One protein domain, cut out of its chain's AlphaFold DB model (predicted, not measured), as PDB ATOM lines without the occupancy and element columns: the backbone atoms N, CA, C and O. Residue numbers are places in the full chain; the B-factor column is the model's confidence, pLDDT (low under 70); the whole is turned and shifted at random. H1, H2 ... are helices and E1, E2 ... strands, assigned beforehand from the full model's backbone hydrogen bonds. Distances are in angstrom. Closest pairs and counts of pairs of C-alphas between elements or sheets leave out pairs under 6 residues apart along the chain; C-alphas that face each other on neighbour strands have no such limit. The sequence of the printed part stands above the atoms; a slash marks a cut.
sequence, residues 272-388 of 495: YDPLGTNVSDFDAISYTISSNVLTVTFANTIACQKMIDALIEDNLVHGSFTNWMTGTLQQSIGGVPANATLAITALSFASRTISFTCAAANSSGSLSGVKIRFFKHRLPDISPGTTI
ATOM      1  N   TYR A 272      -1.810  11.131 -34.553       80.25
ATOM      2  CA  TYR A 272      -1.326  11.355 -35.908       80.25
ATOM      3  C   TYR A 272      -1.155  12.858 -36.115       80.25
ATOM      4  O   TYR A 272      -2.113  13.618 -35.985       80.25
ATOM      5  N   ASP A 273       0.064  13.304 -36.395       72.12
ATOM      6  CA  ASP A 273       0.348  14.732 -36.546       72.12
ATOM      7  C   ASP A 273       1.433  15.018 -37.584       72.12
ATOM      8  O   ASP A 273       2.528  15.483 -37.255       72.12
ATOM      9  N   PRO A 274       1.162  14.744 -38.864       65.12
ATOM     10  CA  PRO A 274       1.940  15.369 -39.901       65.12
ATOM     11  C   PRO A 274       1.513  16.829 -39.990       65.12
ATOM     12  O   PRO A 274       0.325  17.165 -40.061       65.12
ATOM     13  N   LEU A 275       2.503  17.706 -40.011       60.94
ATOM     14  CA  LEU A 275       2.304  19.105 -40.360       60.94
ATOM     15  C   LEU A 275       1.419  19.917 -39.379       60.94
ATOM     16  O   LEU A 275       0.915  20.972 -39.753       60.94
ATOM     17  N   GLY A 276       1.238  19.464 -38.131       59.94
ATOM     18  CA  GLY A 276       0.539  20.218 -37.076       59.94
ATOM     19  C   GLY A 276      -0.983  20.010 -37.020       59.94
ATOM     20  O   GLY A 276      -1.677  20.740 -36.314       59.94
ATOM     21  N   THR A 277      -1.516  19.024 -37.749       64.44
ATOM     22  CA  THR A 277      -2.953  18.698 -37.822       64.44
ATOM     23  C   THR A 277      -3.516  18.078 -36.528       64.44
ATOM     24  O   THR A 277      -4.711  18.185 -36.269       64.44
ATOM     25  N   ASN A 278      -2.675  17.435 -35.707       76.06
ATOM     26  CA  ASN A 278      -3.007  16.842 -34.398       76.06
ATOM     27  C   ASN A 278      -4.334  16.048 -34.343       76.06
ATOM     28  O   ASN A 278      -5.281  16.400 -33.635       76.06
ATOM     29  N   VAL A 279      -4.393  14.932 -35.067       86.38
ATOM     30  CA  VAL A 279      -5.546  14.024 -35.081       86.38
ATOM     31  C   VAL A 279      -5.383  12.945 -34.009       86.38
ATOM     32  O   VAL A 279      -4.422  12.174 -34.022       86.38
ATOM     33  N   SER A 280      -6.346  12.866 -33.089       90.31
ATOM     34  CA  SER A 280      -6.445  11.804 -32.069       90.31
ATOM     35  C   SER A 280      -7.738  10.983 -32.160       90.31
ATOM     36  O   SER A 280      -7.813   9.893 -31.592       90.31
ATOM     37  N   ASP A 281      -8.720  11.475 -32.920       93.75
ATOM     38  CA  ASP A 281     -10.002  10.824 -33.177       93.75
ATOM     39  C   ASP A 281     -10.140  10.527 -34.669       93.75
ATOM     40  O   ASP A 281     -10.102  11.443 -35.492       93.75
ATOM     41  N   PHE A 282     -10.317   9.252 -35.009       94.69
ATOM     42  CA  PHE A 282     -10.345   8.769 -36.388       94.69
ATOM     43  C   PHE A 282     -11.773   8.453 -36.817       94.69
ATOM     44  O   PHE A 282     -12.509   7.792 -36.083       94.69
ATOM     45  N   ASP A 283     -12.156   8.923 -38.003       95.19
ATOM     46  CA  ASP A 283     -13.528   8.825 -38.497       95.19
ATOM     47  C   ASP A 283     -13.880   7.401 -38.957       95.19
ATOM     48  O   ASP A 283     -13.160   6.774 -39.742       95.19
ATOM     49  N   ALA A 284     -15.032   6.913 -38.500       96.19
ATOM     50  CA  ALA A 284     -15.632   5.641 -38.881       96.19
ATOM     51  C   ALA A 284     -16.829   5.863 -39.821       96.19
ATOM     52  O   ALA A 284     -17.616   6.789 -39.626       96.19
ATOM     53  N   ILE A 285     -16.982   5.001 -40.833       97.19
ATOM     54  CA  ILE A 285     -18.005   5.146 -41.892       97.19
ATOM     55  C   ILE A 285     -19.027   4.012 -41.925       97.19
ATOM     56  O   ILE A 285     -20.130   4.183 -42.441       97.19
ATOM     57  N   SER A 286     -18.684   2.843 -41.400       97.56
ATOM     58  CA  SER A 286     -19.610   1.721 -41.287       97.56
ATOM     59  C   SER A 286     -19.115   0.716 -40.262       97.56
ATOM     60  O   SER A 286     -17.950   0.739 -39.855       97.56
ATOM     61  N   TYR A 287     -20.007  -0.173 -39.852       98.06
ATOM     62  CA  TYR A 287     -19.673  -1.263 -38.957       98.06
ATOM     63  C   TYR A 287     -20.476  -2.522 -39.273       98.06
ATOM     64  O   TYR A 287     -21.572  -2.460 -39.837       98.06
ATOM     65  N   THR A 288     -19.937  -3.646 -38.817       98.06
ATOM     66  CA  THR A 288     -20.614  -4.937 -38.748       98.06
ATOM     67  C   THR A 288     -20.267  -5.588 -37.416       98.06
ATOM     68  O   THR A 288     -19.098  -5.653 -37.047       98.06
ATOM     69  N   ILE A 289     -21.270  -6.079 -36.700       97.50
ATOM     70  CA  ILE A 289     -21.133  -6.937 -35.530       97.50
ATOM     71  C   ILE A 289     -21.552  -8.340 -35.935       97.50
ATOM     72  O   ILE A 289     -22.692  -8.564 -36.347       97.50
ATOM     73  N   SER A 290     -20.623  -9.280 -35.813       96.38
ATOM     74  CA  SER A 290     -20.876 -10.698 -36.038       96.38
ATOM     75  C   SER A 290     -20.145 -11.505 -34.979       96.38
ATOM     76  O   SER A 290     -18.947 -11.315 -34.780       96.38
ATOM     77  N   SER A 291     -20.864 -12.387 -34.284       93.56
ATOM     78  CA  SER A 291     -20.288 -13.302 -33.291       93.56
ATOM     79  C   SER A 291     -19.439 -12.583 -32.234       93.56
ATOM     80  O   SER A 291     -18.314 -12.994 -31.961       93.56
ATOM     81  N   ASN A 292     -19.974 -11.504 -31.641       91.94
ATOM     82  CA  ASN A 292     -19.287 -10.700 -30.615       91.94
ATOM     83  C   ASN A 292     -17.988 -10.018 -31.100       91.94
ATOM     84  O   ASN A 292     -17.116  -9.661 -30.305       91.94
ATOM     85  N   VAL A 293     -17.857  -9.810 -32.413       94.62
ATOM     86  CA  VAL A 293     -16.774  -9.037 -33.021       94.62
ATOM     87  C   VAL A 293     -17.364  -7.832 -33.736       94.62
ATOM     88  O   VAL A 293     -18.135  -7.984 -34.681       94.62
ATOM     89  N   LEU A 294     -16.983  -6.636 -33.291       96.31
ATOM     90  CA  LEU A 294     -17.286  -5.372 -33.949       96.31
ATOM     91  C   LEU A 294     -16.182  -5.067 -34.964       96.31
ATOM     92  O   LEU A 294     -15.083  -4.678 -34.582       96.31
ATOM     93  N   THR A 295     -16.472  -5.195 -36.251       97.44
ATOM     94  CA  THR A 295     -15.604  -4.734 -37.336       97.44
ATOM     95  C   THR A 295     -16.033  -3.338 -37.759       97.44
ATOM     96  O   THR A 295     -17.145  -3.148 -38.249       97.44
ATOM     97  N   VAL A 296     -15.152  -2.355 -37.586       97.75
ATOM     98  CA  VAL A 296     -15.384  -0.963 -37.990       97.75
ATOM     99  C   VAL A 296     -14.582  -0.653 -39.241       97.75
ATOM    100  O   VAL A 296     -13.380  -0.909 -39.281       97.75
ATOM    101  N   THR A 297     -15.237  -0.062 -40.236       97.81
ATOM    102  CA  THR A 297     -14.594   0.481 -41.436       97.81
ATOM    103  C   THR A 297     -14.333   1.969 -41.242       97.81
ATOM    104  O   THR A 297     -15.246   2.725 -40.900       97.81
ATOM    105  N   PHE A 298     -13.100   2.403 -41.492       97.38
ATOM    106  CA  PHE A 298     -12.678   3.795 -41.339       97.38
ATOM    107  C   PHE A 298     -12.869   4.611 -42.619       97.38
ATOM    108  O   PHE A 298     -12.977   4.072 -43.725       97.38
ATOM    109  N   ALA A 299     -12.914   5.934 -42.476       95.69
ATOM    110  CA  ALA A 299     -13.001   6.863 -43.595       95.69
ATOM    111  C   ALA A 299     -11.771   6.778 -44.511       95.69
ATOM    112  O   ALA A 299     -10.687   6.345 -44.114       95.69
ATOM    113  N   ASN A 300     -11.930   7.183 -45.773       94.06
ATOM    114  CA  ASN A 300     -10.828   7.201 -46.735       94.06
ATOM    115  C   ASN A 300     -10.008   8.493 -46.611       94.06
ATOM    116  O   ASN A 300      -9.890   9.258 -47.563       94.06
ATOM    117  N   THR A 301      -9.503   8.767 -45.411       90.88
ATOM    118  CA  THR A 301      -8.660   9.931 -45.127       90.88
ATOM    119  C   THR A 301      -7.225   9.488 -44.882       90.88
ATOM    120  O   THR A 301      -6.980   8.374 -44.415       90.88
ATOM    121  N   ILE A 302      -6.265  10.372 -45.166       87.50
ATOM    122  CA  ILE A 302      -4.835  10.086 -44.979       87.50
ATOM    123  C   ILE A 302      -4.557   9.692 -43.518       87.50
ATOM    124  O   ILE A 302      -3.875   8.703 -43.270       87.50
ATOM    125  N   ALA A 303      -5.164  10.395 -42.555       87.19
ATOM    126  CA  ALA A 303      -5.031  10.090 -41.132       87.19
ATOM    127  C   ALA A 303      -5.485   8.666 -40.781       87.19
ATOM    128  O   ALA A 303      -4.771   7.954 -40.077       87.19
ATOM    129  N   CYS A 304      -6.641   8.226 -41.293       91.38
ATOM    130  CA  CYS A 304      -7.148   6.878 -41.032       91.38
ATOM    131  C   CYS A 304      -6.278   5.802 -41.688       91.38
ATOM    132  O   CYS A 304      -5.988   4.791 -41.056       91.38
ATOM    133  N   GLN A 305      -5.827   6.022 -42.926       89.50
ATOM    134  CA  GLN A 305      -4.948   5.078 -43.621       89.50
ATOM    135  C   GLN A 305      -3.607   4.928 -42.895       89.50
ATOM    136  O   GLN A 305      -3.220   3.816 -42.551       89.50
ATOM    137  N   LYS A 306      -2.948   6.047 -42.567       85.38
ATOM    138  CA  LYS A 306      -1.661   6.044 -41.858       85.38
ATOM    139  C   LYS A 306      -1.772   5.456 -40.453       85.38
ATOM    140  O   LYS A 306      -0.851   4.780 -40.000       85.38
ATOM    141  N   MET A 307      -2.893   5.685 -39.766       90.00
ATOM    142  CA  MET A 307      -3.188   5.033 -38.489       90.00
ATOM    143  C   MET A 307      -3.249   3.511 -38.651       90.00
ATOM    144  O   MET A 307      -2.546   2.809 -37.927       90.00
ATOM    145  N   ILE A 308      -4.000   3.002 -39.633       91.56
ATOM    146  CA  ILE A 308      -4.103   1.559 -39.897       91.56
ATOM    147  C   ILE A 308      -2.737   0.972 -40.276       91.56
ATOM    148  O   ILE A 308      -2.360  -0.058 -39.722       91.56
ATOM    149  N   ASP A 309      -1.971   1.642 -41.140       85.50
ATOM    150  CA  ASP A 309      -0.611   1.230 -41.518       85.50
ATOM    151  C   ASP A 309       0.293   1.056 -40.302       85.50
ATOM    152  O   ASP A 309       0.999   0.057 -40.157       85.50
ATOM    153  N   ALA A 310       0.269   2.033 -39.398       81.06
ATOM    154  CA  ALA A 310       1.145   2.017 -38.246       81.06
ATOM    155  C   ALA A 310       0.728   0.965 -37.214       81.06
ATOM    156  O   ALA A 310       1.600   0.335 -36.619       81.06
ATOM    157  N   LEU A 311      -0.576   0.732 -37.039       87.44
ATOM    158  CA  LEU A 311      -1.067  -0.384 -36.234       87.44
ATOM    159  C   LEU A 311      -0.668  -1.730 -36.852       87.44
ATOM    160  O   LEU A 311      -0.232  -2.626 -36.137       87.44
ATOM    161  N   ILE A 312      -0.746  -1.887 -38.174       85.81
ATOM    162  CA  ILE A 312      -0.311  -3.124 -38.839       85.81
ATOM    163  C   ILE A 312       1.185  -3.358 -38.619       85.81
ATOM    164  O   ILE A 312       1.575  -4.466 -38.257       85.81
ATOM    165  N   GLU A 313       2.019  -2.328 -38.770       78.25
ATOM    166  CA  GLU A 313       3.453  -2.444 -38.496       78.25
ATOM    167  C   GLU A 313       3.745  -2.802 -37.034       78.25
ATOM    168  O   GLU A 313       4.556  -3.692 -36.781       78.25
ATOM    169  N   ASP A 314       3.060  -2.185 -36.068       78.75
ATOM    170  CA  ASP A 314       3.242  -2.513 -34.647       78.75
ATOM    171  C   ASP A 314       2.777  -3.948 -34.330       78.75
ATOM    172  O   ASP A 314       3.431  -4.668 -33.572       78.75
ATOM    173  N   ASN A 315       1.706  -4.416 -34.982       84.44
ATOM    174  CA  ASN A 315       1.254  -5.804 -34.886       84.44
ATOM    175  C   ASN A 315       2.265  -6.792 -35.472       84.44
ATOM    176  O   ASN A 315       2.426  -7.882 -34.938       84.44
ATOM    177  N   LEU A 316       2.967  -6.436 -36.549       80.06
ATOM    178  CA  LEU A 316       4.013  -7.284 -37.130       80.06
ATOM    179  C   LEU A 316       5.265  -7.358 -36.250       80.06
ATOM    180  O   LEU A 316       5.990  -8.347 -36.313       80.06
ATOM    181  N   VAL A 317       5.525  -6.330 -35.439       74.19
ATOM    182  CA  VAL A 317       6.615  -6.343 -34.453       74.19
ATOM    183  C   VAL A 317       6.237  -7.175 -33.226       74.19
ATOM    184  O   VAL A 317       7.065  -7.925 -32.723       74.19
ATOM    185  N   HIS A 318       5.006  -7.037 -32.729       73.69
ATOM    186  CA  HIS A 318       4.604  -7.609 -31.439       73.69
ATOM    187  C   HIS A 318       3.804  -8.917 -31.518       73.69
ATOM    188  O   HIS A 318       3.769  -9.686 -30.563       73.69
ATOM    189  N   GLY A 319       3.128  -9.170 -32.634       78.75
ATOM    190  CA  GLY A 319       2.367 -10.387 -32.920       78.75
ATOM    191  C   GLY A 319       0.863 -10.344 -32.607       78.75
ATOM    192  O   GLY A 319       0.099 -11.022 -33.287       78.75
ATOM    193  N   SER A 320       0.396  -9.586 -31.609       81.62
ATOM    194  CA  SER A 320      -1.050  -9.429 -31.312       81.62
ATOM    195  C   SER A 320      -1.309  -8.248 -30.395       81.62
ATOM    196  O   SER A 320      -0.431  -8.035 -29.575       81.62
ATOM    197  N   PHE A 321      -2.494  -7.612 -30.419       80.88
ATOM    198  CA  PHE A 321      -2.968  -6.546 -29.495       80.88
ATOM    199  C   PHE A 321      -3.670  -7.039 -28.215       80.88
ATOM    200  O   PHE A 321      -4.414  -6.320 -27.546       80.88
ATOM    201  N   THR A 322      -3.489  -8.307 -27.855       75.88
ATOM    202  CA  THR A 322      -4.224  -8.880 -26.722       75.88
ATOM    203  C   THR A 322      -3.792  -8.230 -25.405       75.88
ATOM    204  O   THR A 322      -2.647  -8.389 -24.989       75.88
ATOM    205  N   ASN A 323      -4.714  -7.558 -24.708       72.31
ATOM    206  CA  ASN A 323      -4.467  -6.817 -23.460       72.31
ATOM    207  C   ASN A 323      -3.544  -5.598 -23.600       72.31
ATOM    208  O   ASN A 323      -2.915  -5.196 -22.619       72.31
ATOM    209  N   TRP A 324      -3.445  -5.009 -24.792       71.75
ATOM    210  CA  TRP A 324      -2.711  -3.764 -24.992       71.75
ATOM    211  C   TRP A 324      -3.097  -3.082 -26.290       71.75
ATOM    212  O   TRP A 324      -3.421  -3.736 -27.266       71.75
ATOM    213  N   MET A 325      -3.012  -1.758 -26.300       82.31
ATOM    214  CA  MET A 325      -3.632  -0.926 -27.320       82.31
ATOM    215  C   MET A 325      -5.135  -1.170 -27.479       82.31
ATOM    216  O   MET A 325      -5.610  -2.222 -27.893       82.31
ATOM    217  N   THR A 326      -5.914  -0.151 -27.164       89.31
ATOM    218  CA  THR A 326      -7.372  -0.251 -27.177       89.31
ATOM    219  C   THR A 326      -7.973   0.817 -28.066       89.31
ATOM    220  O   THR A 326      -7.379   1.881 -28.252       89.31
ATOM    221  N   GLY A 327      -9.147   0.523 -28.621       92.81
ATOM    222  CA  GLY A 327      -9.988   1.504 -29.296       92.81
ATOM    223  C   GLY A 327     -11.144   1.907 -28.391       92.81
ATOM    224  O   GLY A 327     -11.934   1.060 -27.984       92.81
ATOM    225  N   THR A 328     -11.252   3.193 -28.082       93.44
ATOM    226  CA  THR A 328     -12.378   3.777 -27.356       93.44
ATOM    227  C   THR A 328     -13.357   4.394 -28.344       93.44
ATOM    228  O   THR A 328     -13.028   5.360 -29.045       93.44
ATOM    229  N   LEU A 329     -14.580   3.863 -28.373       93.75
ATOM    230  CA  LEU A 329     -15.661   4.408 -29.192       93.75
ATOM    231  C   LEU A 329     -16.092   5.765 -28.632       93.75
ATOM    232  O   LEU A 329     -16.476   5.846 -27.472       93.75
ATOM    233  N   GLN A 330     -16.051   6.838 -29.421       94.12
ATOM    234  CA  GLN A 330     -16.495   8.156 -28.940       94.12
ATOM    235  C   GLN A 330     -18.029   8.289 -28.949       94.12
ATOM    236  O   GLN A 330     -18.595   9.152 -28.279       94.12
ATOM    237  N   GLN A 331     -18.716   7.418 -29.691       93.31
ATOM    238  CA  GLN A 331     -20.172   7.313 -29.774       93.31
ATOM    239  C   GLN A 331     -20.583   5.834 -29.780       93.31
ATOM    240  O   GLN A 331     -19.755   4.960 -30.025       93.31
ATOM    241  N   SER A 332     -21.855   5.539 -29.514       91.94
ATOM    242  CA  SER A 332     -22.372   4.166 -29.545       91.94
ATOM    243  C   SER A 332     -22.391   3.589 -30.964       91.94
ATOM    244  O   SER A 332     -22.789   4.282 -31.901       91.94
ATOM    245  N   ILE A 333     -22.052   2.305 -31.114       93.75
ATOM    246  CA  ILE A 333     -22.061   1.588 -32.400       93.75
ATOM    247  C   ILE A 333     -22.742   0.229 -32.215       93.75
ATOM    248  O   ILE A 333     -22.267  -0.584 -31.431       93.75
ATOM    249  N   GLY A 334     -23.840  -0.040 -32.932       86.69
ATOM    250  CA  GLY A 334     -24.456  -1.380 -32.976       86.69
ATOM    251  C   GLY A 334     -24.859  -1.974 -31.622       86.69
ATOM    252  O   GLY A 334     -24.798  -3.183 -31.438       86.69
ATOM    253  N   GLY A 335     -25.216  -1.134 -30.645       87.56
ATOM    254  CA  GLY A 335     -25.518  -1.563 -29.273       87.56
ATOM    255  C   GLY A 335     -24.307  -1.614 -28.334       87.56
ATOM    256  O   GLY A 335     -24.484  -1.794 -27.133       87.56
ATOM    257  N   VAL A 336     -23.091  -1.385 -28.836       91.88
ATOM    258  CA  VAL A 336     -21.913  -1.135 -27.997       91.88
ATOM    259  C   VAL A 336     -21.971   0.310 -27.479       91.88
ATOM    260  O   VAL A 336     -22.162   1.231 -28.285       91.88
ATOM    261  N   PRO A 337     -21.832   0.543 -26.160       91.56
ATOM    262  CA  PRO A 337     -21.986   1.872 -25.578       91.56
ATOM    263  C   PRO A 337     -20.857   2.831 -25.980       91.56
ATOM    264  O   PRO A 337     -19.738   2.424 -26.295       91.56
ATOM    265  N   ALA A 338     -21.154   4.132 -25.933       90.69
ATOM    266  CA  ALA A 338     -20.135   5.169 -26.052       90.69
ATOM    267  C   ALA A 338     -19.117   5.057 -24.904       90.69
ATOM    268  O   ALA A 338     -19.450   4.634 -23.799       90.69
ATOM    269  N   ASN A 339     -17.880   5.462 -25.170       89.44
ATOM    270  CA  ASN A 339     -16.714   5.351 -24.291       89.44
ATOM    271  C   ASN A 339     -16.291   3.917 -23.933       89.44
ATOM    272  O   ASN A 339     -15.377   3.751 -23.125       89.44
ATOM    273  N   ALA A 340     -16.881   2.891 -24.557       90.12
ATOM    274  CA  ALA A 340     -16.395   1.523 -24.423       90.12
ATOM    275  C   ALA A 340     -14.969   1.416 -24.976       90.12
ATOM    276  O   ALA A 340     -14.725   1.776 -26.132       90.12
ATOM    277  N   THR A 341     -14.043   0.926 -24.152       90.62
ATOM    278  CA  THR A 341     -12.636   0.723 -24.510       90.62
ATOM    279  C   THR A 341     -12.407  -0.749 -24.825       90.62
ATOM    280  O   THR A 341     -12.376  -1.603 -23.939       90.62
ATOM    281  N   LEU A 342     -12.280  -1.054 -26.114       91.06
ATOM    282  CA  LEU A 342     -12.319  -2.412 -26.642       91.06
ATOM    283  C   LEU A 342     -10.931  -2.905 -27.062       91.06
ATOM    284  O   LEU A 342     -10.093  -2.132 -27.540       91.06
ATOM    285  N   ALA A 343     -10.711  -4.213 -26.922       90.31
ATOM    286  CA  ALA A 343      -9.508  -4.886 -27.399       90.31
ATOM    287  C   ALA A 343      -9.536  -5.035 -28.925       90.31
ATOM    288  O   ALA A 343     -10.560  -5.432 -29.480       90.31
ATOM    289  N   ILE A 344      -8.412  -4.757 -29.585       91.94
ATOM    290  CA  ILE A 344      -8.243  -4.960 -31.028       91.94
ATOM    291  C   ILE A 344      -7.975  -6.447 -31.300       91.94
ATOM    292  O   ILE A 344      -7.097  -7.044 -30.679       91.94
ATOM    293  N   THR A 345      -8.698  -7.041 -32.249       91.12
ATOM    294  CA  THR A 345      -8.564  -8.462 -32.621       91.12
ATOM    295  C   THR A 345      -8.027  -8.681 -34.027       91.12
ATOM    296  O   THR A 345      -7.346  -9.674 -34.267       91.12
ATOM    297  N   ALA A 346      -8.307  -7.773 -34.963       92.00
ATOM    298  CA  ALA A 346      -7.825  -7.879 -36.336       92.00
ATOM    299  C   ALA A 346      -7.701  -6.508 -37.007       92.00
ATOM    300  O   ALA A 346      -8.438  -5.575 -36.684       92.00
ATOM    301  N   LEU A 347      -6.799  -6.418 -37.984       93.19
ATOM    302  CA  LEU A 347      -6.551  -5.236 -38.807       93.19
ATOM    303  C   LEU A 347      -6.555  -5.625 -40.286       93.19
ATOM    304  O   LEU A 347      -6.043  -6.682 -40.647       93.19
ATOM    305  N   SER A 348      -7.082  -4.757 -41.145       92.94
ATOM    306  CA  SER A 348      -6.973  -4.900 -42.600       92.94
ATOM    307  C   SER A 348      -6.725  -3.546 -43.244       92.94
ATOM    308  O   SER A 348      -7.573  -2.652 -43.173       92.94
ATOM    309  N   PHE A 349      -5.580  -3.419 -43.917       87.50
ATOM    310  CA  PHE A 349      -5.267  -2.249 -44.735       87.50
ATOM    311  C   PHE A 349      -6.206  -2.155 -45.941       87.50
ATOM    312  O   PHE A 349      -6.864  -1.137 -46.137       87.50
ATOM    313  N   ALA A 350      -6.334  -3.249 -46.700       89.44
ATOM    314  CA  ALA A 350      -7.112  -3.288 -47.940       89.44
ATOM    315  C   ALA A 350      -8.588  -2.928 -47.716       89.44
ATOM    316  O   ALA A 350      -9.183  -2.182 -48.491       89.44
ATOM    317  N   SER A 351      -9.172  -3.426 -46.625       92.50
ATOM    318  CA  SER A 351     -10.568  -3.149 -46.273       92.50
ATOM    319  C   SER A 351     -10.730  -1.876 -45.439       92.50
ATOM    320  O   SER A 351     -11.855  -1.420 -45.256       92.50
ATOM    321  N   ARG A 352      -9.633  -1.281 -44.948       95.56
ATOM    322  CA  ARG A 352      -9.615  -0.158 -43.994       95.56
ATOM    323  C   ARG A 352     -10.416  -0.460 -42.726       95.56
ATOM    324  O   ARG A 352     -11.157   0.393 -42.231       95.56
ATOM    325  N   THR A 353     -10.300  -1.688 -42.225       96.50
ATOM    326  CA  THR A 353     -11.091  -2.166 -41.086       96.50
ATOM    327  C   THR A 353     -10.239  -2.506 -39.878       96.50
ATOM    328  O   THR A 353      -9.172  -3.107 -40.013       96.50
ATOM    329  N   ILE A 354     -10.778  -2.222 -38.695       96.50
ATOM    330  CA  ILE A 354     -10.263  -2.704 -37.411       96.50
ATOM    331  C   ILE A 354     -11.387  -3.458 -36.716       96.50
ATOM    332  O   ILE A 354     -12.521  -2.980 -36.665       96.50
ATOM    333  N   SER A 355     -11.075  -4.649 -36.221       95.31
ATOM    334  CA  SER A 355     -12.016  -5.482 -35.480       95.31
ATOM    335  C   SER A 355     -11.725  -5.425 -33.992       95.31
ATOM    336  O   SER A 355     -10.563  -5.393 -33.584       95.31
ATOM    337  N   PHE A 356     -12.790  -5.432 -33.202       94.00
ATOM    338  CA  PHE A 356     -12.752  -5.338 -31.756       94.00
ATOM    339  C   PHE A 356     -13.596  -6.438 -31.123       94.00
ATOM    340  O   PHE A 356     -14.660  -6.778 -31.643       94.00
ATOM    341  N   THR A 357     -13.171  -6.963 -29.976       91.31
ATOM    342  CA  THR A 357     -14.048  -7.810 -29.154       91.31
ATOM    343  C   THR A 357     -15.136  -6.943 -28.530       91.31
ATOM    344  O   THR A 357     -14.833  -5.923 -27.911       91.31
ATOM    345  N   CYS A 358     -16.399  -7.340 -28.667       91.00
ATOM    346  CA  CYS A 358     -17.531  -6.649 -28.058       91.00
ATOM    347  C   CYS A 358     -18.542  -7.643 -27.470       91.00
ATOM    348  O   CYS A 358     -18.464  -8.840 -27.711       91.00
ATOM    349  N   ALA A 359     -19.503  -7.145 -26.693       88.69
ATOM    350  CA  ALA A 359     -20.646  -7.923 -26.219       88.69
ATOM    351  C   ALA A 359     -21.927  -7.222 -26.682       88.69
ATOM    352  O   ALA A 359     -22.476  -6.379 -25.975       88.69
ATOM    353  N   ALA A 360     -22.348  -7.506 -27.913       91.00
ATOM    354  CA  ALA A 360     -23.509  -6.884 -28.540       91.00
ATOM    355  C   ALA A 360     -24.148  -7.831 -29.562       91.00
ATOM    356  O   ALA A 360     -23.487  -8.713 -30.112       91.00
ATOM    357  N   ALA A 361     -25.442  -7.641 -29.816       93.56
ATOM    358  CA  ALA A 361     -26.165  -8.424 -30.807       93.56
ATOM    359  C   ALA A 361     -25.637  -8.160 -32.227       93.56
ATOM    360  O   ALA A 361     -25.209  -7.048 -32.559       93.56
ATOM    361  N   ASN A 362     -25.718  -9.184 -33.079       96.44
ATOM    362  CA  ASN A 362     -25.343  -9.071 -34.484       96.44
ATOM    363  C   ASN A 362     -26.128  -7.934 -35.154       96.44
ATOM    364  O   ASN A 362     -27.351  -7.858 -35.046       96.44
ATOM    365  N   SER A 363     -25.415  -7.051 -35.841       97.31
ATOM    366  CA  SER A 363     -25.980  -5.862 -36.482       97.31
ATOM    367  C   SER A 363     -24.997  -5.293 -37.500       97.31
ATOM    368  O   SER A 363     -23.818  -5.631 -37.495       97.31
ATOM    369  N   SER A 364     -25.452  -4.431 -38.400       96.94
ATOM    370  CA  SER A 364     -24.574  -3.688 -39.303       96.94
ATOM    371  C   SER A 364     -25.214  -2.359 -39.675       96.94
ATOM    372  O   SER A 364     -26.426  -2.174 -39.535       96.94
ATOM    373  N   GLY A 365     -24.403  -1.406 -40.123       96.25
ATOM    374  CA  GLY A 365     -24.924  -0.118 -40.556       96.25
ATOM    375  C   GLY A 365     -23.855   0.864 -41.008       96.25
ATOM    376  O   GLY A 365     -22.657   0.676 -40.790       96.25
ATOM    377  N   SER A 366     -24.316   1.936 -41.640       95.81
ATOM    378  CA  SER A 366     -23.499   3.103 -41.965       95.81
ATOM    379  C   SER A 366     -23.372   4.020 -40.751       95.81
ATOM    380  O   SER A 366     -24.285   4.124 -39.934       95.81
ATOM    381  N   LEU A 367     -22.235   4.699 -40.646       95.44
ATOM    382  CA  LEU A 367     -21.917   5.643 -39.583       95.44
ATOM    383  C   LEU A 367     -21.679   7.028 -40.188       95.44
ATOM    384  O   LEU A 367     -21.112   7.155 -41.271       95.44
ATOM    385  N   SER A 368     -22.106   8.066 -39.474       91.88
ATOM    386  CA  SER A 368     -21.856   9.463 -39.831       91.88
ATOM    387  C   SER A 368     -21.426  10.220 -38.580       91.88
ATOM    388  O   SER A 368     -22.099  10.143 -37.553       91.88
ATOM    389  N   GLY A 369     -20.279  10.900 -38.648       88.81
ATOM    390  CA  GLY A 369     -19.719  11.661 -37.524       88.81
ATOM    391  C   GLY A 369     -19.221  10.816 -36.345       88.81
ATOM    392  O   GLY A 369     -18.909  11.378 -35.296       88.81
ATOM    393  N   VAL A 370     -19.143   9.490 -36.494       94.75
ATOM    394  CA  VAL A 370     -18.669   8.585 -35.441       94.75
ATOM    395  C   VAL A 370     -17.153   8.484 -35.476       94.75
ATOM    396  O   VAL A 370     -16.565   8.324 -36.546       94.75
ATOM    397  N   LYS A 371     -16.521   8.545 -34.303       95.31
ATOM    398  CA  LYS A 371     -15.067   8.511 -34.166       95.31
ATOM    399  C   LYS A 371     -14.586   7.453 -33.187       95.31
ATOM    400  O   LYS A 371     -15.276   7.090 -32.234       95.31
ATOM    401  N   ILE A 372     -13.359   6.995 -33.407       95.38
ATOM    402  CA  ILE A 372     -12.657   6.063 -32.524       95.38
ATOM    403  C   ILE A 372     -11.314   6.670 -32.134       95.38
ATOM    404  O   ILE A 372     -10.573   7.166 -32.984       95.38
ATOM    405  N   ARG A 373     -11.007   6.613 -30.838       94.12
ATOM    406  CA  ARG A 373      -9.743   7.068 -30.253       94.12
ATOM    407  C   ARG A 373      -8.930   5.873 -29.798       94.12
ATOM    408  O   ARG A 373      -9.473   4.997 -29.135       94.12
ATOM    409  N   PHE A 374      -7.635   5.853 -30.084       92.00
ATOM    410  CA  PHE A 374      -6.768   4.749 -29.673       92.00
ATOM    411  C   PHE A 374      -5.901   5.123 -28.474       92.00
ATOM    412  O   PHE A 374      -5.431   6.256 -28.368       92.00
ATOM    413  N   PHE A 375      -5.655   4.167 -27.582       89.00
ATOM    414  CA  PHE A 375      -4.792   4.344 -26.414       89.00
ATOM    415  C   PHE A 375      -3.798   3.202 -26.300       89.00
ATOM    416  O   PHE A 375      -4.197   2.049 -26.201       89.00
ATOM    417  N   LYS A 376      -2.504   3.523 -26.240       81.94
ATOM    418  CA  LYS A 376      -1.418   2.533 -26.246       81.94
ATOM    419  C   LYS A 376      -1.293   1.735 -24.945       81.94
ATOM    420  O   LYS A 376      -1.038   0.537 -24.974       81.94
ATOM    421  N   HIS A 377      -1.445   2.413 -23.812       85.00
ATOM    422  CA  HIS A 377      -1.116   1.866 -22.489       85.00
ATOM    423  C   HIS A 377      -2.334   1.362 -21.707       85.00
ATOM    424  O   HIS A 377      -2.180   0.796 -20.624       85.00
ATOM    425  N   ARG A 378      -3.539   1.580 -22.246       86.62
ATOM    426  CA  ARG A 378      -4.798   1.168 -21.623       86.62
ATOM    427  C   ARG A 378      -5.049  -0.321 -21.815       86.62
ATOM    428  O   ARG A 378      -4.768  -0.877 -22.876       86.62
ATOM    429  N   LEU A 379      -5.633  -0.921 -20.787       87.94
ATOM    430  CA  LEU A 379      -6.222  -2.252 -20.833       87.94
ATOM    431  C   LEU A 379      -7.685  -2.148 -21.298       87.94
ATOM    432  O   LEU A 379      -8.312  -1.115 -21.048       87.94
ATOM    433  N   PRO A 380      -8.222  -3.175 -21.983       86.75
ATOM    434  CA  PRO A 380      -9.626  -3.194 -22.378       86.75
ATOM    435  C   PRO A 380     -10.541  -3.267 -21.154       86.75
ATOM    436  O   PRO A 380     -10.154  -3.802 -20.112       86.75
ATOM    437  N   ASP A 381     -11.762  -2.758 -21.293       79.06
ATOM    438  CA  ASP A 381     -12.744  -2.811 -20.216       79.06
ATOM    439  C   ASP A 381     -13.102  -4.275 -19.890       79.06
ATOM    440  O   ASP A 381     -13.391  -5.072 -20.785       79.06
ATOM    441  N   ILE A 382     -13.132  -4.631 -18.599       74.69
ATOM    442  CA  ILE A 382     -13.596  -5.957 -18.140       74.69
ATOM    443  C   ILE A 382     -15.104  -6.107 -18.392       74.69
ATOM    444  O   ILE A 382     -15.601  -7.194 -18.675       74.69
ATOM    445  N   SER A 383     -15.848  -5.007 -18.285       77.12
ATOM    446  CA  SER A 383     -17.263  -4.909 -18.638       77.12
ATOM    447  C   SER A 383     -17.473  -3.663 -19.499       77.12
ATOM    448  O   SER A 383     -16.894  -2.629 -19.181       77.12
ATOM    449  N   PRO A 384     -18.278  -3.700 -20.574       70.62
ATOM    450  CA  PRO A 384     -18.422  -2.555 -21.473       70.62
ATOM    451  C   PRO A 384     -18.709  -1.240 -20.730       70.62
ATOM    452  O   PRO A 384     -19.696  -1.141 -20.002       70.62
ATOM    453  N   GLY A 385     -17.843  -0.236 -20.910       69.31
ATOM    454  CA  GLY A 385     -17.973   1.076 -20.269       69.31
ATOM    455  C   GLY A 385     -17.250   1.219 -18.922       69.31
ATOM    456  O   GLY A 385     -17.264   2.311 -18.353       69.31
ATOM    457  N   THR A 386     -16.596   0.171 -18.401       77.75
ATOM    458  CA  THR A 386     -15.790   0.262 -17.171       77.75
ATOM    459  C   THR A 386     -14.330   0.573 -17.484       77.75
ATOM    460  O   THR A 386     -13.551  -0.333 -17.768       77.75
ATOM    461  N   THR A 387     -13.933   1.839 -17.362       74.62
ATOM    462  CA  THR A 387     -12.535   2.237 -17.586       74.62
ATOM    463  C   THR A 387     -11.632   1.749 -16.454       74.62
ATOM    464  O   THR A 387     -11.877   2.040 -15.284       74.62
ATOM    465  N   ILE A 388     -10.536   1.072 -16.796       82.69
ATOM    466  CA  ILE A 388      -9.480   0.734 -15.833       82.69
ATOM    467  C   ILE A 388      -8.649   1.990 -15.550       82.69
ATOM    468  O   ILE A 388      -8.009   2.538 -16.447       82.69
TER     469      ILE A 388
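Overview. This is residues 272 to 388 of the 495 residues of an uncharacterized protein of Leptospira borgpetersenii serovar Pomona str. 200901868 (UniProt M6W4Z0). Six antiparallel strands form a small closed barrel, and one helix, H1, packs on its outside across the strands. Round the ring run E1, E2, E5, E4, E3, E6 and back to E1. The printed part has 117 residues with one named helix and six named strands, in the order E1 E2 H1 E3 E4 E5 E6; the class is mixed, helices and strands. It is compact, with a radius of gyration of the C-alphas of 13.2 A and spans of 39 by 30 by 24 A.

Arrangement. E1, residues 281 to 290, and E2, residues 293 to 298, form an antiparallel hairpin; N 288 and O 295, 2.9 A apart, are within hydrogen-bond range. H1, residues 302 to 318, is on the barrel, outside it, at a height over the sheet of 8.8 A, with every O i to N i+4 pair within hydrogen-bond range. E3, residues 326 to 329, and E4, residues 341 to 348, form a hairpin, with N 342 and O 327 at 2.8 A. E4 also forms a hairpin with E5, residues 353 to 357, with N 345 and O 355 at 2.8 A. H1 runs across the strands, at 88 degrees to E4 on the local plane; their closest C-alphas, of Ile 312 and Leu 347, are 6.6 A apart. E5 is the antiparallel neighbour of E2, with N 294 and O 356 at 2.9 A. E6, residues 363 to 375, has E3 on one side, with N 328 and O 373 at 2.7 A, and E1 on the other, with N 289 and O 363 at 2.7 A. E3 E4 E5 make a meander, each strand the antiparallel neighbour of the one before, and with E6 beside E3 a Greek key.

Along the chain. E1 begins at C-alpha 281 (-10.002, 10.824, -33.177), is 24.3 A long and bends by 74 degrees at residue 285. E2 is 15.8 A long, H1 24.2 A and E4 19.8 A. E6, 25.6 A long, bends by 103 degrees at residue 366 and ends at C-alpha 375 (-4.792, 4.344, -26.414).

Size, cuts and confidence. The C-alphas farthest apart, of Leu 275 and Ala 361, are 40.7 A apart. The printed part has no cut, and the link from E3 to E4 is long, with 11 residues. Residues 274 to 277 and residue 385 have pLDDT under 70.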